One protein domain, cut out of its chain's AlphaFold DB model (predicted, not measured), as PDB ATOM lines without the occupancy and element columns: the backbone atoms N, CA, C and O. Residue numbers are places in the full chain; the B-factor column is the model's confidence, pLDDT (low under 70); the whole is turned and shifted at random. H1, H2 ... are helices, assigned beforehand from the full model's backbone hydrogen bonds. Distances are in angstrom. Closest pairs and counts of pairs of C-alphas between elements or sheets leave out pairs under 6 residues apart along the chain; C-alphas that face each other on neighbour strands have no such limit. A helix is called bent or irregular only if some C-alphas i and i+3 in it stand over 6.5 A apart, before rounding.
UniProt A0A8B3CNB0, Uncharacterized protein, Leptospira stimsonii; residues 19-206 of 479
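AT A GLANCE: This is residues 19 to 206 of the 479 residues of an uncharacterized protein of Leptospira stimsonii (UniProt A0A8B3CNB0). Look for a bundle of helices side by side, in which H5, H6, H7, H8 and H9 fold back and forth one after another and H2 packs on H7 and H9; H1 leads away from it as a long arm, with H4 across its far end. H3 folds back beside H2, and two long links join H4 to the rest. The printed part has 188 residues with nine named helices, H1 to H9 in order, and no named strand: the class is all helix. It is compact by its radius of gyration of the C-alphas, 18.4 A, yet elongated in outline, spanning 58 by 34 by 23 A.

HOW THE PARTS SIT: Start at the longest helix, H1, residues 19 to 40. With residues 21 to 28 alone it touches H4, residues 89 to 104, about perpendicular at 89 degrees; the closest C-alphas, of Thr 25 and Gln 91, are 5.1 A apart. H1 and H2, residues 42 to 57, meet only through their link. H2 and H3, residues 63 to 74, form a hairpin, touching with residues 45 to 52 and 69 to 73 alone; their closest C-alphas are Ile 48 and Leu 69, at 7.3 A. The hub is H7, residues 153 to 169, which touches H2, closest at the C-alphas of Phe 42 and Phe 157, 6.8 A, at a shallow tilt of 12 degrees, the same way. H7 also forms hairpins with H6, residues 134 to 147, closest at Tyr 134 and Cys 165, C-alphas 4.9 A apart, and with H8, residues 172 to 185, closest at Gly 163 and Ala 175, C-alphas 4.2 A apart. H9, residues 190 to 206, touches H2, H7 and H8. H5, residues 116 to 130, touches H6, closest at the C-alphas of Ala 125 and Ala 137, 4.8 A. The bundle is H2, H5, H6, H7, H8 and H9, and helix packing is mostly aligned. Every O i to N i+4 pair is within hydrogen-bond range in H1, H2, H3, H4, H5, H7, H8 and H9; in H6 it is 8 of 10.

IN THESE COORDINATES: Find C-alpha 19 at (169.630, 177.878, 76.075); from there H1 runs 31.8 A to C-alpha 40. H7 and H9 are each 24.5 A long, H4 23.1 A and H2 22.6 A. H6 is only just irregular: C-alphas 143 and 146 are 6.9 A apart. H9 ends at C-alpha 206, (186.198, 221.081, 111.863).

THE WHOLE: The C-alphas farthest apart are those of Gly 19 and Glu 61, 58.7 A. The printed part has no cut. The links H3 to H4 and H4 to H5 are long. Residues 58 to 64 stand free. Confidence is under 70 at 31 residues, among them 36 to 40, 75 to 87 and 110 to 116.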
ATOM      1  N   GLY A  19     169.095 176.640  76.638       82.62
ATOM      2  CA  GLY A  19     169.630 177.878  76.075       82.62
ATOM      3  C   GLY A  19     168.593 179.002  76.034       82.62
ATOM      4  O   GLY A  19     168.894 180.123  76.439       82.62
ATOM      5  N   LEU A  20     167.358 178.698  75.622       85.56
ATOM      6  CA  LEU A  20     166.254 179.664  75.596       85.56
ATOM      7  C   LEU A  20     165.838 180.117  77.002       85.56
ATOM      8  O   LEU A  20     165.626 181.308  77.209       85.56
ATOM      9  N   ILE A  21     165.784 179.203  77.977       83.31
ATOM     10  CA  ILE A  21     165.478 179.544  79.378       83.31
ATOM     11  C   ILE A  21     166.553 180.476  79.959       83.31
ATOM     12  O   ILE A  21     166.232 181.473  80.610       83.31
ATOM     13  N   VAL A  22     167.835 180.184  79.709       81.50
ATOM     14  CA  VAL A  22     168.948 181.033  80.164       81.50
ATOM     15  C   VAL A  22     168.901 182.405  79.489       81.50
ATOM     16  O   VAL A  22     169.111 183.413  80.163       81.50
ATOM     17  N   LEU A  23     168.593 182.463  78.189       82.75
ATOM     18  CA  LEU A  23     168.456 183.717  77.451       82.75
ATOM     19  C   LEU A  23     167.303 184.575  77.994       82.75
ATOM     20  O   LEU A  23     167.522 185.751  78.272       82.75
ATOM     21  N   ASP A  24     166.119 183.992  78.206       82.44
ATOM     22  CA  ASP A  24     164.970 184.689  78.805       82.44
ATOM     23  C   ASP A  24     165.308 185.231  80.201       82.44
ATOM     24  O   ASP A  24     165.109 186.412  80.488       82.44
ATOM     25  N   THR A  25     165.943 184.407  81.040       78.88
ATOM     26  CA  THR A  25     166.382 184.826  82.382       78.88
ATOM     27  C   THR A  25     167.384 185.983  82.316       78.88
ATOM     28  O   THR A  25     167.320 186.907  83.125       78.88
ATOM     29  N   LYS A  26     168.295 185.982  81.334       78.19
ATOM     30  CA  LYS A  26     169.257 187.076  81.128       78.19
ATOM     31  C   LYS A  26     168.620 188.358  80.609       78.19
ATOM     32  O   LYS A  26     169.028 189.441  81.025       78.19
ATOM     33  N   LEU A  27     167.616 188.260  79.744       82.31
ATOM     34  CA  LEU A  27     166.840 189.417  79.301       82.31
ATOM     35  C   LEU A  27     166.019 190.010  80.453       82.31
ATOM     36  O   LEU A  27     165.960 191.232  80.597       82.31
ATOM     37  N   PHE A  28     165.454 189.161  81.314       78.31
ATOM     38  CA  PHE A  28     164.775 189.589  82.534       78.31
ATOM     39  C   PHE A  28     165.734 190.299  83.504       78.31
ATOM     40  O   PHE A  28     165.415 191.385  83.984       78.31
ATOM     41  N   GLU A  29     166.939 189.753  83.718       75.62
ATOM     42  CA  GLU A  29     168.012 190.395  84.500       75.62
ATOM     43  C   GLU A  29     168.334 191.794  83.971       75.62
ATOM     44  O   GLU A  29     168.386 192.758  84.733       75.62
ATOM     45  N   LEU A  30     168.520 191.916  82.654       77.50
ATOM     46  CA  LEU A  30     168.839 193.185  82.017       77.50
ATOM     47  C   LEU A  30     167.713 194.203  82.223       77.50
ATOM     48  O   LEU A  30     167.988 195.356  82.542       77.50
ATOM     49  N   LYS A  31     166.451 193.776  82.098       76.12
ATOM     50  CA  LYS A  31     165.284 194.636  82.324       76.12
ATOM     51  C   LYS A  31     165.207 195.126  83.774       76.12
ATOM     52  O   LYS A  31     165.004 196.315  83.998       76.12
ATOM     53  N   VAL A  32     165.443 194.234  84.738       73.12
ATOM     54  CA  VAL A  32     165.527 194.549  86.174       73.12
ATOM     55  C   VAL A  32     166.647 195.556  86.459       73.12
ATOM     56  O   VAL A  32     166.424 196.556  87.137       73.12
ATOM     57  N   ILE A  33     167.841 195.339  85.902       72.44
ATOM     58  CA  ILE A  33     168.993 196.237  86.065       72.44
ATOM     59  C   ILE A  33     168.734 197.610  85.433       72.44
ATOM     60  O   ILE A  33     169.135 198.627  86.001       72.44
ATOM     61  N   LEU A  34     168.099 197.653  84.259       71.62
ATOM     62  CA  LEU A  34     167.762 198.902  83.580       71.62
ATOM     63  C   LEU A  34     166.740 199.708  84.382       71.62
ATOM     64  O   LEU A  34     166.956 200.899  84.574       71.62
ATOM     65  N   GLU A  35     165.689 199.077  84.909       70.19
ATOM     66  CA  GLU A  35     164.719 199.777  85.758       70.19
ATOM     67  C   GLU A  35     165.325 200.225  87.090       70.19
ATOM     68  O   GLU A  35     165.150 201.373  87.486       70.19
ATOM     69  N   LYS A  36     166.137 199.389  87.748       68.94
ATOM     70  CA  LYS A  36     166.878 199.806  88.951       68.94
ATOM     71  C   LYS A  36     167.746 201.045  88.681       68.94
ATOM     72  O   LYS A  36     167.778 201.960  89.500       68.94
ATOM     73  N   ARG A  37     168.423 201.095  87.526       67.19
ATOM     74  CA  ARG A  37     169.227 202.258  87.116       67.19
ATOM     75  C   ARG A  37     168.390 203.485  86.776       67.19
ATOM     76  O   ARG A  37     168.835 204.582  87.091       67.19
ATOM     77  N   LYS A  38     167.212 203.320  86.171       63.09
ATOM     78  CA  LYS A  38     166.291 204.435  85.907       63.09
ATOM     79  C   LYS A  38     165.758 205.051  87.198       63.09
ATOM     80  O   LYS A  38     165.725 206.266  87.301       63.09
ATOM     81  N   VAL A  39     165.390 204.224  88.178       60.25
ATOM     82  CA  VAL A  39     164.700 204.686  89.395       60.25
ATOM     83  C   VAL A  39     165.633 205.396  90.381       60.25
ATOM     84  O   VAL A  39     165.166 206.242  91.136       60.25
ATOM     85  N   LEU A  40     166.929 205.056  90.426       63.91
ATOM     86  CA  LEU A  40     167.832 205.612  91.445       63.91
ATOM     87  C   LEU A  40     169.191 206.110  90.945       63.91
ATOM     88  O   LEU A  40     169.938 206.579  91.795       63.91
ATOM     89  N   ASN A  41     169.513 206.020  89.638       72.56
ATOM     90  CA  ASN A  41     170.810 206.353  89.004       72.56
ATOM     91  C   ASN A  41     171.899 206.774  90.012       72.56
ATOM     92  O   ASN A  41     172.223 207.955  90.172       72.56
ATOM     93  N   PHE A  42     172.390 205.780  90.760       71.25
ATOM     94  CA  PHE A  42     173.015 206.027  92.058       71.25
ATOM     95  C   PHE A  42     174.305 206.834  91.948       71.25
ATOM     96  O   PHE A  42     174.593 207.657  92.813       71.25
ATOM     97  N   SER A  43     175.061 206.635  90.865       64.94
ATOM     98  CA  SER A  43     176.263 207.413  90.571       64.94
ATOM     99  C   SER A  43     175.936 208.886  90.348       64.94
ATOM    100  O   SER A  43     176.577 209.746  90.941       64.94
ATOM    101  N   PHE A  44     174.894 209.186  89.564       72.31
ATOM    102  CA  PHE A  44     174.476 210.568  89.335       72.31
ATOM    103  C   PHE A  44     173.913 211.198  90.615       72.31
ATOM    104  O   PHE A  44     174.234 212.340  90.933       72.31
ATOM    105  N   SER A  45     173.151 210.442  91.413       74.88
ATOM    106  CA  SER A  45     172.693 210.907  92.727       74.88
ATOM    107  C   SER A  45     173.857 211.249  93.662       74.88
ATOM    108  O   SER A  45     173.811 212.269  94.346       74.88
ATOM    109  N   SER A  46     174.918 210.439  93.658       74.81
ATOM    110  CA  SER A  46     176.126 210.663  94.458       74.81
ATOM    111  C   SER A  46     176.888 211.925  94.028       74.81
ATOM    112  O   SER A  46     177.263 212.751  94.862       74.81
ATOM    113  N   GLU A  47     177.032 212.154  92.719       78.69
ATOM    114  CA  GLU A  47     177.639 213.380  92.180       78.69
ATOM    115  C   GLU A  47     176.845 214.635  92.564       78.69
ATOM    116  O   GLU A  47     177.417 215.650  92.979       78.69
ATOM    117  N   ILE A  48     175.513 214.567  92.479       82.50
ATOM    118  CA  ILE A  48     174.656 215.673  92.907       82.50
ATOM    119  C   ILE A  48     174.754 215.888  94.420       82.50
ATOM    120  O   ILE A  48     174.813 217.037  94.864       82.50
ATOM    121  N   LEU A  49     174.776 214.816  95.216       83.50
ATOM    122  CA  LEU A  49     174.937 214.889  96.668       83.50
ATOM    123  C   LEU A  49     176.216 215.642  97.032       83.50
ATOM    124  O   LEU A  49     176.190 216.571  97.841       83.50
ATOM    125  N   ARG A  50     177.324 215.284  96.379       79.88
ATOM    126  CA  ARG A  50     178.603 215.968  96.536       79.88
ATOM    127  C   ARG A  50     178.485 217.451  96.191       79.88
ATOM    128  O   ARG A  50     178.885 218.290  96.996       79.88
ATOM    129  N   SER A  51     177.897 217.789  95.042       82.25
ATOM    130  CA  SER A  51     177.684 219.186  94.640       82.25
ATOM    131  C   SER A  51     176.835 219.959  95.660       82.25
ATOM    132  O   SER A  51     177.173 221.088  96.025       82.25
ATOM    133  N   LYS A  52     175.778 219.333  96.192       83.62
ATOM    134  CA  LYS A  52     174.926 219.898  97.248       83.62
ATOM    135  C   LYS A  52     175.737 220.167  98.515       83.62
ATOM    136  O   LYS A  52     175.629 221.251  99.083       83.62
ATOM    137  N   PHE A  53     176.580 219.226  98.934       81.12
ATOM    138  CA  PHE A  53     177.416 219.390 100.122       81.12
ATOM    139  C   PHE A  53     178.473 220.491  99.959       81.12
ATOM    140  O   PHE A  53     178.624 221.352 100.826       81.12
ATOM    141  N   GLU A  54     179.166 220.522  98.820       77.00
ATOM    142  CA  GLU A  54     180.121 221.587  98.497       77.00
ATOM    143  C   GLU A  54     179.430 222.964  98.440       77.00
ATOM    144  O   GLU A  54     179.988 223.972  98.889       77.00
ATOM    145  N   SER A  55     178.185 223.023  97.954       79.06
ATOM    146  CA  SER A  55     177.375 224.245  97.966       79.06
ATOM    147  C   SER A  55     177.020 224.700  99.385       79.06
ATOM    148  O   SER A  55     177.104 225.896  99.663       79.06
ATOM    149  N   ILE A  56     176.653 223.774 100.280       75.69
ATOM    150  CA  ILE A  56     176.362 224.063 101.697       75.69
ATOM    151  C   ILE A  56     177.588 224.710 102.354       75.69
ATOM    152  O   ILE A  56     177.461 225.745 102.999       75.69
ATOM    153  N   LEU A  57     178.786 224.168 102.130       71.38
ATOM    154  CA  LEU A  57     180.001 224.635 102.809       71.38
ATOM    155  C   LEU A  57     180.679 225.849 102.178       71.38
ATOM    156  O   LEU A  57     181.382 226.592 102.858       71.38
ATOM    157  N   SER A  58     180.476 226.078 100.883       67.69
ATOM    158  CA  SER A  58     180.978 227.288 100.222       67.69
ATOM    159  C   SER A  58     180.112 228.526 100.483       67.69
ATOM    160  O   SER A  58     180.490 229.613 100.048       67.69
ATOM    161  N   ASN A  59     178.972 228.366 101.173       68.38
ATOM    162  CA  ASN A  59     178.000 229.411 101.505       68.38
ATOM    163  C   ASN A  59     177.676 230.358 100.335       68.38
ATOM    164  O   ASN A  59     177.508 231.569 100.497       68.38
ATOM    165  N   LYS A  60     177.603 229.818  99.119       63.38
ATOM    166  CA  LYS A  60     177.130 230.583  97.968       63.38
ATOM    167  C   LYS A  60     175.610 230.592  98.045       63.38
ATOM    168  O   LYS A  60     174.984 229.678  97.520       63.38
ATOM    169  N   GLU A  61     175.026 231.597  98.706       70.69
ATOM    170  CA  GLU A  61     173.584 231.890  98.635       70.69
ATOM    171  C   GLU A  61     173.203 232.200  97.173       70.69
ATOM    172  O   GLU A  61     173.066 233.347  96.752       70.69
ATOM    173  N   ASN A  62     173.089 231.157  96.357       82.31
ATOM    174  CA  ASN A  62     172.832 231.239  94.933       82.31
ATOM    175  C   ASN A  62     171.580 230.427  94.635       82.31
ATOM    176  O   ASN A  62     171.648 229.250  94.272       82.31
ATOM    177  N   LEU A  63     170.429 231.089  94.780       85.75
ATOM    178  CA  LEU A  63     169.129 230.465  94.553       85.75
ATOM    179  C   LEU A  63     169.039 229.814  93.169       85.75
ATOM    180  O   LEU A  63     168.431 228.762  93.039       85.75
ATOM    181  N   ARG A  64     169.670 230.385  92.136       87.12
ATOM    182  CA  ARG A  64     169.647 229.807  90.782       87.12
ATOM    183  C   ARG A  64     170.409 228.493  90.701       87.12
ATOM    184  O   ARG A  64     169.921 227.555  90.081       87.12
ATOM    185  N   ALA A  65     171.575 228.409  91.341       85.81
ATOM    186  CA  ALA A  65     172.318 227.156  91.429       85.81
ATOM    187  C   ALA A  65     171.530 226.094  92.213       85.81
ATOM    188  O   ALA A  65     171.447 224.953  91.770       85.81
ATOM    189  N   GLU A  66     170.891 226.483  93.319       88.12
ATOM    190  CA  GLU A  66     170.046 225.595  94.127       88.12
ATOM    191  C   GLU A  66     168.816 225.101  93.347       88.12
ATOM    192  O   GLU A  66     168.536 223.906  93.344       88.12
ATOM    193  N   MET A  67     168.126 225.981  92.611       89.00
ATOM    194  CA  MET A  67     167.015 225.607  91.724       89.00
ATOM    195  C   MET A  67     167.463 224.645  90.622       89.00
ATOM    196  O   MET A  67     166.806 223.633  90.390       89.00
ATOM    197  N   ASN A  68     168.596 224.920  89.968       86.88
ATOM    198  CA  ASN A  68     169.141 224.035  88.940       86.88
ATOM    199  C   ASN A  68     169.476 222.653  89.515       86.88
ATOM    200  O   ASN A  68     169.141 221.645  88.900       86.88
ATOM    201  N   LEU A  69     170.087 222.604  90.702       84.56
ATOM    202  CA  LEU A  69     170.395 221.353  91.390       84.56
ATOM    203  C   LEU A  69     169.114 220.583  91.729       84.56
ATOM    204  O   LEU A  69     169.032 219.393  91.434       84.56
ATOM    205  N   ASN A  70     168.091 221.248  92.272       85.06
ATOM    206  CA  ASN A  70     166.808 220.604  92.560       85.06
ATOM    207  C   ASN A  70     166.122 220.078  91.287       85.06
ATOM    208  O   ASN A  70     165.546 218.991  91.310       85.06
ATOM    209  N   ASN A  71     166.212 220.803  90.169       83.00
ATOM    210  CA  ASN A  71     165.673 220.348  88.885       83.00
ATOM    211  C   ASN A  71     166.378 219.073  88.393       83.00
ATOM    212  O   ASN A  71     165.709 218.124  87.986       83.00
ATOM    213  N   LEU A  72     167.711 219.010  88.513       80.50
ATOM    214  CA  LEU A  72     168.496 217.804  88.212       80.50
ATOM    215  C   LEU A  72     168.153 216.638  89.157       80.50
ATOM    216  O   LEU A  72     168.091 215.487  88.728       80.50
ATOM    217  N   GLN A  73     167.886 216.919  90.437       76.50
ATOM    218  CA  GLN A  73     167.421 215.901  91.387       76.50
ATOM    219  C   GLN A  73     166.010 215.405  91.082       76.50
ATOM    220  O   GLN A  73     165.683 214.269  91.404       76.50
ATOM    221  N   SER A  74     165.149 216.226  90.486       72.44
ATOM    222  CA  SER A  74     163.807 215.784  90.110       72.44
ATOM    223  C   SER A  74     163.833 214.850  88.907       72.44
ATOM    224  O   SER A  74     163.122 213.853  88.923       72.44
ATOM    225  N   SER A  75     164.708 215.091  87.921       68.44
ATOM    226  CA  SER A  75     164.878 214.172  86.781       68.44
ATOM    227  C   SER A  75     165.417 212.789  87.172       68.44
ATOM    228  O   SER A  75     165.399 211.871  86.363       68.44
ATOM    229  N   LEU A  76     165.911 212.630  88.404       66.06
ATOM    230  CA  LEU A  76     166.320 211.339  88.959       66.06
ATOM    231  C   LEU A  76     165.161 210.491  89.495       66.06
ATOM    232  O   LEU A  76     165.313 209.279  89.594       66.06
ATOM    233  N   ILE A  77     164.038 211.107  89.880       61.47
ATOM    234  CA  ILE A  77     162.912 210.440  90.560       61.47
ATOM    235  C   ILE A  77     161.712 210.346  89.606       61.47
ATOM    236  O   ILE A  77     160.579 210.646  89.972       61.47
ATOM    237  N   GLU A  78     161.948 209.949  88.358       55.56
ATOM    238  CA  GLU A  78     160.873 209.638  87.413       55.56
ATOM    239  C   GLU A  78     160.522 208.148  87.570       55.56
ATOM    240  O   GLU A  78     161.004 207.278  86.847       55.56
ATOM    241  N   SER A  79     159.756 207.826  88.621       50.41
ATOM    242  CA  SER A  79     159.390 206.447  88.996       50.41
ATOM    243  C   SER A  79     158.021 206.019  88.454       50.41
ATOM    244  O   SER A  79     157.281 205.251  89.087       50.41
ATOM    245  N   ASP A  80     157.694 206.486  87.249       47.16
ATOM    246  CA  ASP A  80     156.469 206.158  86.524       47.16
ATOM    247  C   ASP A  80     156.453 204.690  86.097       47.16
ATOM    248  O   ASP A  80     156.778 204.297  84.981       47.16
ATOM    249  N   GLY A  81     156.057 203.849  87.049       52.09
ATOM    250  CA  GLY A  81     155.828 202.432  86.828       52.09
ATOM    251  C   GLY A  81     157.017 201.569  87.211       52.09
ATOM    252  O   GLY A  81     157.557 200.843  86.382       52.09
ATOM    253  N   LEU A  82     157.338 201.528  88.508       51.38
ATOM    254  CA  LEU A  82     158.011 200.363  89.087       51.38
ATOM    255  C   LEU A  82     157.133 199.127  88.821       51.38
ATOM    256  O   LEU A  82     156.227 198.802  89.594       51.38
ATOM    257  N   HIS A  83     157.355 198.468  87.683       52.50
ATOM    258  CA  HIS A  83     156.731 197.194  87.382       52.50
ATOM    259  C   HIS A  83     157.110 196.232  88.507       52.50
ATOM    260  O   HIS A  83     158.283 196.086  88.854       52.50
ATOM    261  N   SER A  84     156.118 195.575  89.106       54.06
ATOM    262  CA  SER A  84     156.388 194.447  89.986       54.06
ATOM    263  C   SER A  84     156.996 193.342  89.126       54.06
ATOM    264  O   SER A  84     156.286 192.618  88.427       54.06
ATOM    265  N   PHE A  85     158.321 193.252  89.138       60.34
ATOM    266  CA  PHE A  85     159.064 192.169  88.514       60.34
ATOM    267  C   PHE A  85     158.875 190.913  89.361       60.34
ATOM    268  O   PHE A  85     159.659 190.630  90.260       60.34
ATOM    269  N   GLN A  86     157.782 190.192  89.114       63.06
ATOM    270  CA  GLN A  86     157.596 188.849  89.652       63.06
ATOM    271  C   GLN A  86     158.275 187.849  88.723       63.06
ATOM    272  O   GLN A  86     158.116 187.920  87.503       63.06
ATOM    273  N   THR A  87     159.047 186.934  89.298       65.88
ATOM    274  CA  THR A  87     159.719 185.890  88.531       65.88
ATOM    275  C   THR A  87     158.720 184.809  88.124       65.88
ATOM    276  O   THR A  87     157.916 184.326  88.921       65.88
ATOM    277  N   SER A  88     158.770 184.402  86.859       76.44
ATOM    278  CA  SER A  88     158.071 183.211  86.373       76.44
ATOM    279  C   SER A  88     158.784 181.935  86.841       76.44
ATOM    280  O   SER A  88     159.984 181.943  87.126       76.44
ATOM    281  N   PHE A  89     158.076 180.798  86.854       77.62
ATOM    282  CA  PHE A  89     158.652 179.481  87.158       77.62
ATOM    283  C   PHE A  89     159.921 179.194  86.334       77.62
ATOM    284  O   PHE A  89     160.941 178.771  86.878       77.62
ATOM    285  N   TRP A  90     159.887 179.498  85.033       76.88
ATOM    286  CA  TRP A  90     161.022 179.298  84.126       76.88
ATOM    287  C   TRP A  90     162.220 180.190  84.456       76.88
ATOM    288  O   TRP A  90     163.360 179.757  84.311       76.88
ATOM    289  N   GLN A  91     161.972 181.396  84.962       75.88
ATOM    290  CA  GLN A  91     163.012 182.347  85.355       75.88
ATOM    291  C   GLN A  91     163.644 181.956  86.693       75.88
ATOM    292  O   GLN A  91     164.856 182.073  86.851       75.88
ATOM    293  N   ASN A  92     162.868 181.403  87.631       79.88
ATOM    294  CA  ASN A  92     163.409 180.820  88.863       79.88
ATOM    295  C   ASN A  92     164.298 179.606  88.569       79.88
ATOM    296  O   ASN A  92     165.389 179.473  89.128       79.88
ATOM    297  N   PHE A  93     163.871 178.745  87.643       81.06
ATOM    298  CA  PHE A  93     164.668 177.605  87.203       81.06
ATOM    299  C   PHE A  93     165.944 178.040  86.461       81.06
ATOM    300  O   PHE A  93     167.040 177.575  86.779       81.06
ATOM    301  N   GLY A  94     165.829 178.989  85.526       81.94
ATOM    302  CA  GLY A  94     166.970 179.575  84.823       81.94
ATOM    303  C   GLY A  94     167.953 180.284  85.757       81.94
ATOM    304  O   GLY A  94     169.163 180.122  85.611       81.94
ATOM    305  N   SER A  95     167.451 180.986  86.777       79.44
ATOM    306  CA  SER A  95     168.246 181.580  87.859       79.44
ATOM    307  C   SER A  95     169.069 180.522  88.593       79.44
ATOM    308  O   SER A  95     170.275 180.696  88.775       79.44
ATOM    309  N   GLY A  96     168.447 179.391  88.945       82.81
ATOM    310  CA  GLY A  96     169.131 178.258  89.567       82.81
ATOM    311  C   GLY A  96     170.285 177.731  88.711       82.81
ATOM    312  O   GLY A  96     171.393 177.549  89.216       82.81
ATOM    313  N   LEU A  97     170.062 177.568  87.402       83.69
ATOM    314  CA  LEU A  97     171.100 177.135  86.458       83.69
ATOM    315  C   LEU A  97     172.247 178.147  86.353       83.69
ATOM    316  O   LEU A  97     173.418 177.773  86.420       83.69
ATOM    317  N   ILE A  98     171.924 179.435  86.222       81.38
ATOM    318  CA  ILE A  98     172.918 180.510  86.138       81.38
ATOM    319  C   ILE A  98     173.751 180.570  87.421       81.38
ATOM    320  O   ILE A  98     174.976 180.678  87.349       81.38
ATOM    321  N   ASN A  99     173.114 180.476  88.588       83.38
ATOM    322  CA  ASN A  99     173.798 180.520  89.876       83.38
ATOM    323  C   ASN A  99     174.654 179.274  90.126       83.38
ATOM    324  O   ASN A  99     175.744 179.412  90.673       83.38
ATOM    325  N   ALA A 100     174.239 178.096  89.651       85.06
ATOM    326  CA  ALA A 100     175.068 176.891  89.687       85.06
ATOM    327  C   ALA A 100     176.358 177.065  88.868       85.06
ATOM    328  O   ALA A 100     177.451 176.794  89.362       85.06
ATOM    329  N   VAL A 101     176.255 177.596  87.643       84.06
ATOM    330  CA  VAL A 101     177.436 177.903  86.817       84.06
ATOM    331  C   VAL A 101     178.305 178.970  87.482       84.06
ATOM    332  O   VAL A 101     179.523 178.815  87.552       84.06
ATOM    333  N   ARG A 102     177.703 180.041  88.015       81.12
ATOM    334  CA  ARG A 102     178.444 181.109  88.702       81.12
ATOM    335  C   ARG A 102     179.211 180.577  89.903       81.12
ATOM    336  O   ARG A 102     180.400 180.867  89.993       81.12
ATOM    337  N   PHE A 103     178.582 179.738  90.723       89.38
ATOM    338  CA  PHE A 103     179.217 179.066  91.853       89.38
ATOM    339  C   PHE A 103     180.445 178.255  91.420       89.38
ATOM    340  O   PHE A 103     181.525 178.451  91.971       89.38
ATOM    341  N   VAL A 104     180.321 177.432  90.371       90.00
ATOM    342  CA  VAL A 104     181.453 176.663  89.815       90.00
ATOM    343  C   VAL A 104     182.572 177.582  89.308       90.00
ATOM    344  O   VAL A 104     183.747 177.261  89.443       90.00
ATOM    345  N   THR A 105     182.229 178.750  88.759       81.69
ATOM    346  CA  THR A 105     183.206 179.745  88.276       81.69
ATOM    347  C   THR A 105     183.709 180.719  89.350       81.69
ATOM    348  O   THR A 105     184.386 181.689  89.009       81.69
ATOM    349  N   GLY A 106     183.361 180.517  90.627       77.88
ATOM    350  CA  GLY A 106     183.752 181.408  91.726       77.88
ATOM    351  C   GLY A 106     183.120 182.805  91.669       77.88
ATOM    352  O   GLY A 106     183.622 183.740  92.286       77.88
ATOM    353  N   LYS A 107     182.032 182.974  90.912       67.19
ATOM    354  CA  LYS A 107     181.292 184.234  90.795       67.19
ATOM    355  C   LYS A 107     180.160 184.292  91.824       67.19
ATOM    356  O   LYS A 107     179.524 183.268  92.077       67.19
ATOM    357  N   PRO A 108     179.839 185.484  92.360       68.50
ATOM    358  CA  PRO A 108     178.732 185.643  93.294       68.50
ATOM    359  C   PRO A 108     177.379 185.310  92.632       68.50
ATOM    360  O   PRO A 108     177.225 185.518  91.413       68.50
ATOM    361  N   PRO A 109     176.405 184.804  93.417       71.25
ATOM    362  CA  PRO A 109     175.059 184.509  92.938       71.25
ATOM    363  C   PRO A 109     174.319 185.792  92.538       71.25
ATOM    364  O   PRO A 109     174.570 186.868  93.077       71.25
ATOM    365  N   ILE A 110     173.400 185.673  91.582       66.12
ATOM    366  CA  ILE A 110     172.472 186.739  91.196       66.12
ATOM    367  C   ILE A 110     171.141 186.505  91.900       66.12
ATOM    368  O   ILE A 110     170.587 185.403  91.846       66.12
ATOM    369  N   HIS A 111     170.604 187.566  92.495       66.06
ATOM    370  CA  HIS A 111     169.238 187.618  92.998       66.06
ATOM    371  C   HIS A 111     168.390 188.439  92.021       66.06
ATOM    372  O   HIS A 111     168.712 189.588  91.734       66.06
ATOM    373  N   PHE A 112     167.334 187.830  91.480       59.94
ATOM    374  CA  PHE A 112     166.476 188.437  90.452       59.94
ATOM    375  C   PHE A 112     165.216 189.098  91.031       59.94
ATOM    376  O   PHE A 112     164.451 189.718  90.297       59.94
ATOM    377  N   GLU A 113     164.999 188.979  92.344       56.56
ATOM    378  CA  GLU A 113     163.876 189.613  93.027       56.56
ATOM    379  C   GLU A 113     164.185 191.086  93.298       56.56
ATOM    380  O   GLU A 113     164.871 191.456  94.251       56.56
ATOM    381  N   LEU A 114     163.639 191.948  92.445       58.59
ATOM    382  CA  LEU A 114     163.507 193.368  92.739       58.59
ATOM    383  C   LEU A 114     162.395 193.501  93.778       58.59
ATOM    384  O   LEU A 114     161.208 193.527  93.433       58.59
ATOM    385  N   ASN A 115     162.752 193.559  95.065       62.88
ATOM    386  CA  ASN A 115     161.741 193.806  96.079       62.88
ATOM    387  C   ASN A 115     161.269 195.262  95.975       62.88
ATOM    388  O   ASN A 115     161.831 196.183  96.570       62.88
ATOM    389  N   SER A 116     160.221 195.458  95.178       65.75
ATOM    390  CA  SER A 116     159.609 196.759  94.918       65.75
ATOM    391  C   SER A 116     159.231 197.504  96.204       65.75
ATOM    392  O   SER A 116     159.170 198.730  96.190       65.75
ATOM    393  N   SER A 117     158.990 196.823  97.336       72.50
ATOM    394  CA  SER A 117     158.777 197.505  98.622       72.50
ATOM    395  C   SER A 117     160.047 198.168  99.150       72.50
ATOM    396  O   SER A 117     159.971 199.299  99.623       72.50
ATOM    397  N   ASN A 118     161.198 197.504  99.032       80.31
ATOM    398  CA  ASN A 118     162.479 197.979  99.562       80.31
ATOM    399  C   ASN A 118     163.007 199.149  98.732       80.31
ATOM    400  O   ASN A 118     163.440 200.151  99.289       80.31
ATOM    401  N   ILE A 119     162.880 199.074  97.403       77.75
ATOM    402  CA  ILE A 119     163.227 200.197  96.520       77.75
ATOM    403  C   ILE A 119     162.309 201.397  96.771       77.75
ATOM    404  O   ILE A 119     162.797 202.513  96.890       77.75
ATOM    405  N   ARG A 120     160.997 201.185  96.954       77.12
ATOM    406  CA  ARG A 120     160.079 202.274  97.334       77.12
ATOM    407  C   ARG A 120     160.403 202.865  98.706       77.12
ATOM    408  O   ARG A 120     160.205 204.059  98.910       77.12
ATOM    409  N   ALA A 121     160.859 202.054  99.659       84.56
ATOM    410  CA  ALA A 121     161.305 202.543 100.962       84.56
ATOM    411  C   ALA A 121     162.567 203.406 100.834       84.56
ATOM    412  O   ALA A 121     162.606 204.505 101.384       84.56
ATOM    413  N   LEU A 122     163.526 202.969 100.019       86.06
ATOM    414  CA  LEU A 122     164.731 203.730  99.708       86.06
ATOM    415  C   LEU A 122     164.415 205.058  99.001       86.06
ATOM    416  O   LEU A 122     164.916 206.108  99.387       86.06
ATOM    417  N   GLU A 123     163.513 205.034  98.024       81.06
ATOM    418  CA  GLU A 123     163.025 206.223  97.321       81.06
ATOM    419  C   GLU A 123     162.315 207.204  98.274       81.06
ATOM    420  O   GLU A 123     162.477 208.419  98.166       81.06
ATOM    421  N   ARG A 124     161.545 206.697  99.252       85.62
ATOM    422  CA  ARG A 124     160.971 207.536 100.319       85.62
ATOM    423  C   ARG A 124     162.062 208.192 101.167       85.62
ATOM    424  O   ARG A 124     161.950 209.388 101.419       85.62
ATOM    425  N   ALA A 125     163.091 207.451 101.579       90.75
ATOM    426  CA  ALA A 125     164.205 208.004 102.349       90.75
ATOM    427  C   ALA A 125     164.940 209.109 101.570       90.75
ATOM    428  O   ALA A 125     165.160 210.200 102.093       90.75
ATOM    429  N   PHE A 126     165.201 208.878 100.281       87.44
ATOM    430  CA  PHE A 126     165.818 209.868  99.402       87.44
ATOM    431  C   PHE A 126     164.950 211.120  99.204       87.44
ATOM    432  O   PHE A 126     165.452 212.242  99.258       87.44
ATOM    433  N   ARG A 127     163.626 210.968  99.064       85.44
ATOM    434  CA  ARG A 127     162.703 212.118  99.033       85.44
ATOM    435  C   ARG A 127     162.751 212.949 100.316       85.44
ATOM    436  O   ARG A 127     162.713 214.175 100.229       85.44
ATOM    437  N   LEU A 128     162.838 212.311 101.485       89.31
ATOM    438  CA  LEU A 128     162.967 213.020 102.763       89.31
ATOM    439  C   LEU A 128     164.262 213.846 102.806       89.31
ATOM    440  O   LEU A 128     164.227 215.020 103.166       89.31
ATOM    441  N   GLU A 129     165.385 213.276 102.367       90.62
ATOM    442  CA  GLU A 129     166.668 213.984 102.289       90.62
ATOM    443  C   GLU A 129     166.631 215.156 101.299       90.62
ATOM    444  O   GLU A 129     167.137 216.249 101.586       90.62
ATOM    445  N   ARG A 130     166.009 214.954 100.130       86.19
ATOM    446  CA  ARG A 130     165.794 216.010  99.132       86.19
ATOM    447  C   ARG A 130     165.037 217.184  99.745       86.19
ATOM    448  O   ARG A 130     165.455 218.327  99.577       86.19
ATOM    449  N   ASN A 131     164.002 216.884 100.526       86.69
ATOM    450  CA  ASN A 131     163.187 217.857 101.250       86.69
ATOM    451  C   ASN A 131     163.873 218.422 102.510       86.69
ATOM    452  O   ASN A 131     163.243 219.141 103.273       86.69
ATOM    453  N   GLN A 132     165.161 218.127 102.723       90.31
ATOM    454  CA  GLN A 132     165.964 218.562 103.873       90.31
ATOM    455  C   GLN A 132     165.480 218.027 105.231       90.31
ATOM    456  O   GLN A 132     165.956 218.468 106.274       90.31
ATOM    457  N   ALA A 133     164.602 217.022 105.254       91.31
ATOM    458  CA  ALA A 133     164.190 216.334 106.474       91.31
ATOM    459  C   ALA A 133     165.269 215.320 106.904       91.31
ATOM    460  O   ALA A 133     165.026 214.117 106.961       91.31
ATOM    461  N   TYR A 134     166.493 215.795 107.164       94.50
ATOM    462  CA  TYR A 134     167.690 214.953 107.302       94.50
ATOM    463  C   TYR A 134     167.592 213.918 108.423       94.50
ATOM    464  O   TYR A 134     168.036 212.784 108.252       94.50
ATOM    465  N   LYS A 135     166.974 214.278 109.553       95.31
ATOM    466  CA  LYS A 135     166.748 213.346 110.663       95.31
ATOM    467  C   LYS A 135     165.812 212.204 110.265       95.31
ATOM    468  O   LYS A 135     166.120 211.040 110.505       95.31
ATOM    469  N   ASP A 136     164.693 212.535 109.626       93.69
ATOM    470  CA  ASP A 136     163.710 211.545 109.185       93.69
ATOM    471  C   ASP A 136     164.271 210.685 108.044       93.69
ATOM    472  O   ASP A 136     164.081 209.471 108.032       93.69
ATOM    473  N   ALA A 137     165.038 211.291 107.134       95.25
ATOM    474  CA  ALA A 137     165.754 210.591 106.076       95.25
ATOM    475  C   ALA A 137     166.769 209.591 106.642       95.25
ATOM    476  O   ALA A 137     166.763 208.429 106.246       95.25
ATOM    477  N   TYR A 138     167.595 210.003 107.612       97.50
ATOM    478  CA  TYR A 138     168.552 209.122 108.285       97.50
ATOM    479  C   TYR A 138     167.866 207.906 108.920       97.50
ATOM    480  O   TYR A 138     168.339 206.774 108.780       97.50
ATOM    481  N   ASN A 139     166.730 208.122 109.587       96.81
ATOM    482  CA  ASN A 139     165.947 207.047 110.193       96.81
ATOM    483  C   ASN A 139     165.365 206.110 109.126       96.81
ATOM    484  O   ASN A 139     165.554 204.900 109.213       96.81
ATOM    485  N   ALA A 140     164.754 206.657 108.071       94.88
ATOM    486  CA  ALA A 140     164.200 205.870 106.970       94.88
ATOM    487  C   ALA A 140     165.278 205.040 106.246       94.88
ATOM    488  O   ALA A 140     165.060 203.875 105.906       94.88
ATOM    489  N   TYR A 141     166.472 205.604 106.057       95.94
ATOM    490  CA  TYR A 141     167.638 204.880 105.559       95.94
ATOM    491  C   TYR A 141     168.060 203.751 106.507       95.94
ATOM    492  O   TYR A 141     168.292 202.632 106.052       95.94
ATOM    493  N   SER A 142     168.100 204.016 107.816       96.50
ATOM    494  CA  SER A 142     168.469 203.027 108.841       96.50
ATOM    495  C   SER A 142     167.503 201.844 108.880       96.50
ATOM    496  O   SER A 142     167.938 200.702 108.997       96.50
ATOM    497  N   GLU A 143     166.203 202.105 108.741       94.94
ATOM    498  CA  GLU A 143     165.161 201.077 108.665       94.94
ATOM    499  C   GLU A 143     165.262 200.244 107.383       94.94
ATOM    500  O   GLU A 143     164.978 199.045 107.389       94.94
ATOM    501  N   THR A 144     165.686 200.863 106.278       91.50
ATOM    502  CA  THR A 144     165.748 200.191 104.974       91.50
ATOM    503  C   THR A 144     167.061 199.421 104.772       91.50
ATOM    504  O   THR A 144     167.060 198.386 104.106       91.50
ATOM    505  N   LEU A 145     168.172 199.859 105.375       93.31
ATOM    506  CA  LEU A 145     169.507 199.268 105.206       93.31
ATOM    507  C   LEU A 145     169.567 197.735 105.392       93.31
ATOM    508  O   LEU A 145     170.164 197.081 104.536       93.31
ATOM    509  N   PRO A 146     168.940 197.119 106.421       92.75
ATOM    510  CA  PRO A 146     168.987 195.666 106.625       92.75
ATOM    511  C   PRO A 146     168.359 194.856 105.487       92.75
ATOM    512  O   PRO A 146     168.604 193.659 105.369       92.75
ATOM    513  N   SER A 147     167.543 195.503 104.652       88.75
ATOM    514  CA  SER A 147     166.871 194.876 103.515       88.75
ATOM    515  C   SER A 147     167.772 194.716 102.288       88.75
ATOM    516  O   SER A 147     167.345 194.116 101.299       88.75
ATOM    517  N   PHE A 148     168.995 195.256 102.329       86.38
ATOM    518  CA  PHE A 148     169.957 195.197 101.236       86.38
ATOM    519  C   PHE A 148     171.221 194.433 101.647       86.38
ATOM    520  O   PHE A 148     171.725 194.619 102.757       86.38
ATOM    521  N   PRO A 149     171.782 193.584 100.762       86.81
ATOM    522  CA  PRO A 149     173.031 192.892 101.045       86.81
ATOM    523  C   PRO A 149     174.171 193.869 101.333       86.81
ATOM    524  O   PRO A 149     174.337 194.874 100.637       86.81
ATOM    525  N   LYS A 150     175.001 193.545 102.324       88.94
ATOM    526  CA  LYS A 150     176.217 194.302 102.633       88.94
ATOM    527  C   LYS A 150     177.151 194.326 101.413       88.94
ATOM    528  O   LYS A 150     177.440 193.274 100.850       88.94
ATOM    529  N   GLY A 151     177.625 195.512 101.032       86.00
ATOM    530  CA  GLY A 151     178.510 195.705  99.874       86.00
ATOM    531  C   GLY A 151     177.785 195.815  98.528       86.00
ATOM    532  O   GLY A 151     178.425 195.870  97.481       86.00
ATOM    533  N   SER A 152     176.447 195.820  98.535       86.00
ATOM    534  CA  SER A 152     175.648 196.176  97.359       86.00
ATOM    535  C   SER A 152     175.682 197.684  97.101       86.00
ATOM    536  O   SER A 152     175.860 198.468  98.036       86.00
ATOM    537  N   GLU A 153     175.419 198.088  95.854       84.62
ATOM    538  CA  GLU A 153     175.270 199.502  95.476       84.62
ATOM    539  C   GLU A 153     174.255 200.231  96.364       84.62
ATOM    540  O   GLU A 153     174.528 201.335  96.820       84.62
ATOM    541  N   GLU A 154     173.120 199.600  96.673       87.31
ATOM    542  CA  GLU A 154     172.095 200.166  97.549       87.31
ATOM    543  C   GLU A 154     172.616 200.377  98.965       87.31
ATOM    544  O   GLU A 154     172.386 201.428  99.552       87.31
ATOM    545  N   SER A 155     173.347 199.405  99.518       91.12
ATOM    546  CA  SER A 155     173.934 199.556 100.850       91.12
ATOM    547  C   SER A 155     174.996 200.662 100.890       91.12
ATOM    548  O   SER A 155     175.053 201.408 101.866       91.12
ATOM    549  N   GLY A 156     175.806 200.804  99.833       91.69
ATOM    550  CA  GLY A 156     176.782 201.886  99.696       91.69
ATOM    551  C   GLY A 156     176.121 203.255  99.580       91.69
ATOM    552  O   GLY A 156     176.496 204.174 100.305       91.69
ATOM    553  N   PHE A 157     175.086 203.358  98.748       91.19
ATOM    554  CA  PHE A 157     174.249 204.546  98.623       91.19
ATOM    555  C   PHE A 157     173.626 204.941  99.966       91.19
ATOM    556  O   PHE A 157     173.801 206.066 100.421       91.19
ATOM    557  N   ILE A 158     172.961 204.008 100.649       93.56
ATOM    558  CA  ILE A 158     172.307 204.274 101.935       93.56
ATOM    559  C   ILE A 158     173.307 204.804 102.966       93.56
ATOM    560  O   ILE A 158     173.048 205.830 103.589       93.56
ATOM    561  N   LEU A 159     174.453 204.137 103.128       95.56
ATOM    562  CA  LEU A 159     175.473 204.537 104.101       95.56
ATOM    563  C   LEU A 159     176.077 205.915 103.777       95.56
ATOM    564  O   LEU A 159     176.281 206.725 104.683       95.56
ATOM    565  N   LEU A 160     176.326 206.207 102.495       95.06
ATOM    566  CA  LEU A 160     176.824 207.513 102.055       95.06
ATOM    567  C   LEU A 160     175.827 208.629 102.393       95.06
ATOM    568  O   LEU A 160     176.194 209.644 102.989       95.06
ATOM    569  N   HIS A 161     174.557 208.419 102.054       94.94
ATOM    570  CA  HIS A 161     173.490 209.382 102.289       94.94
ATOM    571  C   HIS A 161     173.167 209.548 103.788       94.94
ATOM    572  O   HIS A 161     172.909 210.661 104.245       94.94
ATOM    573  N   GLN A 162     173.290 208.491 104.597       96.56
ATOM    574  CA  GLN A 162     173.258 208.584 106.062       96.56
ATOM    575  C   GLN A 162     174.365 209.497 106.603       96.56
ATOM    576  O   GLN A 162     174.083 210.403 107.393       96.56
ATOM    577  N   GLY A 163     175.604 209.299 106.140       96.12
ATOM    578  CA  GLY A 163     176.736 210.153 106.493       96.12
ATOM    579  C   GLY A 163     176.498 211.618 106.115       96.12
ATOM    580  O   GLY A 163     176.732 212.511 106.928       96.12
ATOM    581  N   PHE A 164     175.948 211.875 104.926       94.81
ATOM    582  CA  PHE A 164     175.561 213.222 104.500       94.81
ATOM    583  C   PHE A 164     174.472 213.841 105.389       94.81
ATOM    584  O   PHE A 164     174.626 214.983 105.818       94.81
ATOM    585  N   CYS A 165     173.402 213.107 105.711       95.62
ATOM    586  CA  CYS A 165     172.331 213.594 106.585       95.62
ATOM    587  C   CYS A 165     172.859 214.003 107.966       95.62
ATOM    588  O   CYS A 165     172.451 215.037 108.498       95.62
ATOM    589  N   LEU A 166     173.771 213.220 108.548       96.44
ATOM    590  CA  LEU A 166     174.437 213.569 109.807       96.44
ATOM    591  C   LEU A 166     175.329 214.805 109.644       96.44
ATOM    592  O   LEU A 166     175.266 215.726 110.458       96.44
ATOM    593  N   ALA A 167     176.109 214.871 108.565       94.50
ATOM    594  CA  ALA A 167     176.985 216.005 108.295       94.50
ATOM    595  C   ALA A 167     176.202 217.316 108.105       94.50
ATOM    596  O   ALA A 167     176.599 218.343 108.648       94.50
ATOM    597  N   ALA A 168     175.067 217.286 107.400       92.69
ATOM    598  CA  ALA A 168     174.192 218.445 107.219       92.69
ATOM    599  C   ALA A 168     173.601 218.956 108.547       92.69
ATOM    600  O   ALA A 168     173.405 220.157 108.717       92.69
ATOM    601  N   GLN A 169     173.372 218.059 109.512       94.06
ATOM    602  CA  GLN A 169     172.933 218.403 110.871       94.06
ATOM    603  C   GLN A 169     174.080 218.907 111.770       94.06
ATOM    604  O   GLN A 169     173.819 219.423 112.851       94.06
ATOM    605  N   GLY A 170     175.339 218.794 111.330       93.00
ATOM    606  CA  GLY A 170     176.529 219.139 112.117       93.00
ATOM    607  C   GLY A 170     177.068 218.007 112.996       93.00
ATOM    608  O   GLY A 170     178.043 218.211 113.717       93.00
ATOM    609  N   GLU A 171     176.496 216.804 112.903       95.56
ATOM    610  CA  GLU A 171     176.898 215.609 113.656       95.56
ATOM    611  C   GLU A 171     178.132 214.949 113.019       95.56
ATOM    612  O   GLU A 171     178.111 213.807 112.555       95.56
ATOM    613  N   PHE A 172     179.229 215.704 112.937       94.38
ATOM    614  CA  PHE A 172     180.398 215.355 112.129       94.38
ATOM    615  C   PHE A 172     181.090 214.055 112.546       94.38
ATOM    616  O   PHE A 172     181.530 213.302 111.681       94.38
ATOM    617  N   ASP A 173     181.181 213.757 113.843       96.06
ATOM    618  CA  ASP A 173     181.844 212.529 114.303       96.06
ATOM    619  C   ASP A 173     181.021 211.278 113.972       96.06
ATOM    620  O   ASP A 173     181.567 210.265 113.530       96.06
ATOM    621  N   ALA A 174     179.695 211.364 114.113       97.06
ATOM    622  CA  ALA A 174     178.790 210.299 113.699       97.06
ATOM    623  C   ALA A 174     178.794 210.132 112.170       97.06
ATOM    624  O   ALA A 174     178.850 209.004 111.681       97.06
ATOM    625  N   ALA A 175     178.816 211.241 111.422       96.75
ATOM    626  CA  ALA A 175     178.905 211.229 109.966       96.75
ATOM    627  C   ALA A 175     180.165 210.498 109.483       96.75
ATOM    628  O   ALA A 175     180.063 209.584 108.670       96.75
ATOM    629  N   ILE A 176     181.344 210.832 110.026       97.56
ATOM    630  CA  ILE A 176     182.609 210.168 109.667       97.56
ATOM    631  C   ILE A 176     182.535 208.664 109.948       97.56
ATOM    632  O   ILE A 176     182.972 207.867 109.121       97.56
ATOM    633  N   LYS A 177     181.949 208.258 111.081       96.81
ATOM    634  CA  LYS A 177     181.782 206.839 111.420       96.81
ATOM    635  C   LYS A 177     180.916 206.094 110.400       96.81
ATOM    636  O   LYS A 177     181.226 204.955 110.058       96.81
ATOM    637  N   ASP A 178     179.838 206.705 109.914       94.88
ATOM    638  CA  ASP A 178     178.987 206.087 108.891       94.88
ATOM    639  C   ASP A 178     179.662 206.077 107.511       94.88
ATOM    640  O   ASP A 178     179.584 205.073 106.802       94.88
ATOM    641  N   LEU A 179     180.434 207.114 107.171       96.50
ATOM    642  CA  LEU A 179     181.232 207.157 105.939       96.50
ATOM    643  C   LEU A 179     182.359 206.118 105.933       96.50
ATOM    644  O   LEU A 179     182.600 205.490 104.906       96.50
ATOM    645  N   GLN A 180     182.993 205.845 107.075       97.62
ATOM    646  CA  GLN A 180     183.982 204.767 107.202       97.62
ATOM    647  C   GLN A 180     183.390 203.398 106.853       97.62
ATOM    648  O   GLN A 180     184.031 202.609 106.161       97.62
ATOM    649  N   LYS A 181     182.129 203.138 107.225       96.69
ATOM    650  CA  LYS A 181     181.442 201.902 106.820       96.69
ATOM    651  C   LYS A 181     181.281 201.808 105.301       96.69
ATOM    652  O   LYS A 181     181.261 200.696 104.779       96.69
ATOM    653  N   VAL A 182     181.154 202.928 104.580       95.56
ATOM    654  CA  VAL A 182     181.126 202.916 103.105       95.56
ATOM    655  C   VAL A 182     182.457 202.393 102.571       95.56
ATOM    656  O   VAL A 182     182.447 201.493 101.733       95.56
ATOM    657  N   LEU A 183     183.576 202.897 103.101       95.75
ATOM    658  CA  LEU A 183     184.934 202.504 102.704       95.75
ATOM    659  C   LEU A 183     185.214 201.025 102.994       95.75
ATOM    660  O   LEU A 183     185.776 200.323 102.156       95.75
ATOM    661  N   GLU A 184     184.780 200.541 104.158       95.75
ATOM    662  CA  GLU A 184     184.956 199.146 104.574       95.75
ATOM    663  C   GLU A 184     184.091 198.174 103.763       95.75
ATOM    664  O   GLU A 184     184.526 197.074 103.424       95.75
ATOM    665  N   ASN A 185     182.846 198.559 103.472       93.25
ATOM    666  CA  ASN A 185     181.856 197.642 102.912       93.25
ATOM    667  C   ASN A 185     181.785 197.694 101.386       93.25
ATOM    668  O   ASN A 185     181.354 196.717 100.781       93.25
ATOM    669  N   ASN A 186     182.191 198.808 100.770       91.81
ATOM    670  CA  ASN A 186     182.121 199.033  99.325       91.81
ATOM    671  C   ASN A 186     183.473 199.520  98.758       91.81
ATOM    672  O   ASN A 186     183.509 200.550  98.071       91.81
ATOM    673  N   PRO A 187     184.596 198.825  99.033       92.94
ATOM    674  CA  PRO A 187     185.920 199.287  98.629       92.94
ATOM    675  C   PRO A 187     186.033 199.396  97.102       92.94
ATOM    676  O   PRO A 187     185.578 198.520  96.367       92.94
ATOM    677  N   GLY A 188     186.645 200.481  96.619       85.50
ATOM    678  CA  GLY A 188     186.856 200.730  95.186       85.50
ATOM    679  C   GLY A 188     185.602 201.120  94.391       85.50
ATOM    680  O   GLY A 188     185.675 201.238  93.170       85.50
ATOM    681  N   SER A 189     184.458 201.322  95.053       86.88
ATOM    682  CA  SER A 189     183.247 201.864  94.424       86.88
ATOM    683  C   SER A 189     183.300 203.393  94.298       86.88
ATOM    684  O   SER A 189     184.053 204.059  95.011       86.88
ATOM    685  N   SER A 190     182.450 203.976  93.441       85.50
ATOM    686  CA  SER A 190     182.276 205.438  93.380       85.50
ATOM    687  C   SER A 190     181.820 206.018  94.722       85.50
ATOM    688  O   SER A 190     182.303 207.071  95.122       85.50
ATOM    689  N   PHE A 191     180.978 205.293  95.468       89.12
ATOM    690  CA  PHE A 191     180.521 205.714  96.796       89.12
ATOM    691  C   PHE A 191     181.660 205.806  97.808       89.12
ATOM    692  O   PHE A 191     181.635 206.684  98.662       89.12
ATOM    693  N   ALA A 192     182.659 204.920  97.725       91.44
ATOM    694  CA  ALA A 192     183.831 205.005  98.591       91.44
ATOM    695  C   ALA A 192     184.639 206.278  98.301       91.44
ATOM    696  O   ALA A 192     184.973 207.004  99.229       91.44
ATOM    697  N   ASN A 193     184.861 206.606  97.024       90.56
ATOM    698  CA  ASN A 193     185.507 207.863  96.637       90.56
ATOM    699  C   ASN A 193     184.717 209.092  97.135       90.56
ATOM    700  O   ASN A 193     185.286 210.006  97.729       90.56
ATOM    701  N   ASP A 194     183.393 209.096  96.966       90.62
ATOM    702  CA  ASP A 194     182.549 210.195  97.449       90.62
ATOM    703  C   ASP A 194     182.535 210.289  98.985       90.62
ATOM    704  O   ASP A 194     182.538 211.392  99.535       90.62
ATOM    705  N   ALA A 195     182.605 209.157  99.691       94.00
ATOM    706  CA  ALA A 195     182.731 209.119 101.145       94.00
ATOM    707  C   ALA A 195     184.083 209.666 101.636       94.00
ATOM    708  O   ALA A 195     184.118 210.376 102.647       94.00
ATOM    709  N   GLU A 196     185.188 209.390 100.934       94.25
ATOM    710  CA  GLU A 196     186.503 209.980 101.224       94.25
ATOM    711  C   GLU A 196     186.479 211.499 101.044       94.25
ATOM    712  O   GLU A 196     186.911 212.239 101.933       94.25
ATOM    713  N   ILE A 197     185.913 211.972  99.929       91.38
ATOM    714  CA  ILE A 197     185.762 213.403  99.649       91.38
ATOM    715  C   ILE A 197     184.930 214.061 100.750       91.38
ATOM    716  O   ILE A 197     185.368 215.043 101.350       91.38
ATOM    717  N   LEU A 198     183.759 213.501 101.061       91.75
ATOM    718  CA  LEU A 198     182.865 214.026 102.087       91.75
ATOM    719  C   LEU A 198     183.546 214.063 103.464       91.75
ATOM    720  O   LEU A 198     183.467 215.073 104.166       91.75
ATOM    721  N   THR A 199     184.298 213.019 103.818       94.81
ATOM    722  CA  THR A 199     185.102 212.972 105.049       94.81
ATOM    723  C   THR A 199     186.145 214.090 105.080       94.81
ATOM    724  O   THR A 199     186.235 214.817 106.069       94.81
ATOM    725  N   GLY A 200     186.906 214.279 103.998       93.25
ATOM    726  CA  GLY A 200     187.907 215.345 103.902       93.25
ATOM    727  C   GLY A 200     187.294 216.738 104.054       93.25
ATOM    728  O   GLY A 200     187.834 217.601 104.749       93.25
ATOM    729  N   VAL A 201     186.116 216.943 103.471       90.25
ATOM    730  CA  VAL A 201     185.381 218.199 103.584       90.25
ATOM    731  C   VAL A 201     184.871 218.430 105.023       90.25
ATOM    732  O   VAL A 201     184.997 219.545 105.539       90.25
ATOM    733  N   ILE A 202     184.367 217.398 105.709       92.62
ATOM    734  CA  ILE A 202     183.978 217.477 107.130       92.62
ATOM    735  C   ILE A 202     185.184 217.837 108.007       92.62
ATOM    736  O   ILE A 202     185.092 218.731 108.851       92.62
ATOM    737  N   LEU A 203     186.334 217.187 107.799       94.25
ATOM    738  CA  LEU A 203     187.558 217.468 108.555       94.25
ATOM    739  C   LEU A 203     188.011 218.921 108.379       94.25
ATOM    740  O   LEU A 203     188.302 219.592 109.370       94.25
ATOM    741  N   LYS A 204     187.969 219.438 107.147       91.50
ATOM    742  CA  LYS A 204     188.250 220.850 106.864       91.50
ATOM    743  C   LYS A 204     187.262 221.791 107.560       91.50
ATOM    744  O   LYS A 204     187.659 222.839 108.063       91.50
ATOM    745  N   SER A 205     185.980 221.432 107.626       90.56
ATOM    746  CA  SER A 205     184.978 222.208 108.372       90.56
ATOM    747  C   SER A 205     185.294 222.259 109.874       90.56
ATOM    748  O   SER A 205     185.208 223.326 110.489       90.56
ATOM    749  N   LYS A 206     185.740 221.138 110.462       92.88
ATOM    750  CA  LYS A 206     186.198 221.081 111.863       92.88
ATOM    751  C   LYS A 206     187.448 221.932 112.102       92.88
ATOM    752  O   LYS A 206     187.552 222.560 113.150       92.88
TER     753      LYS A 206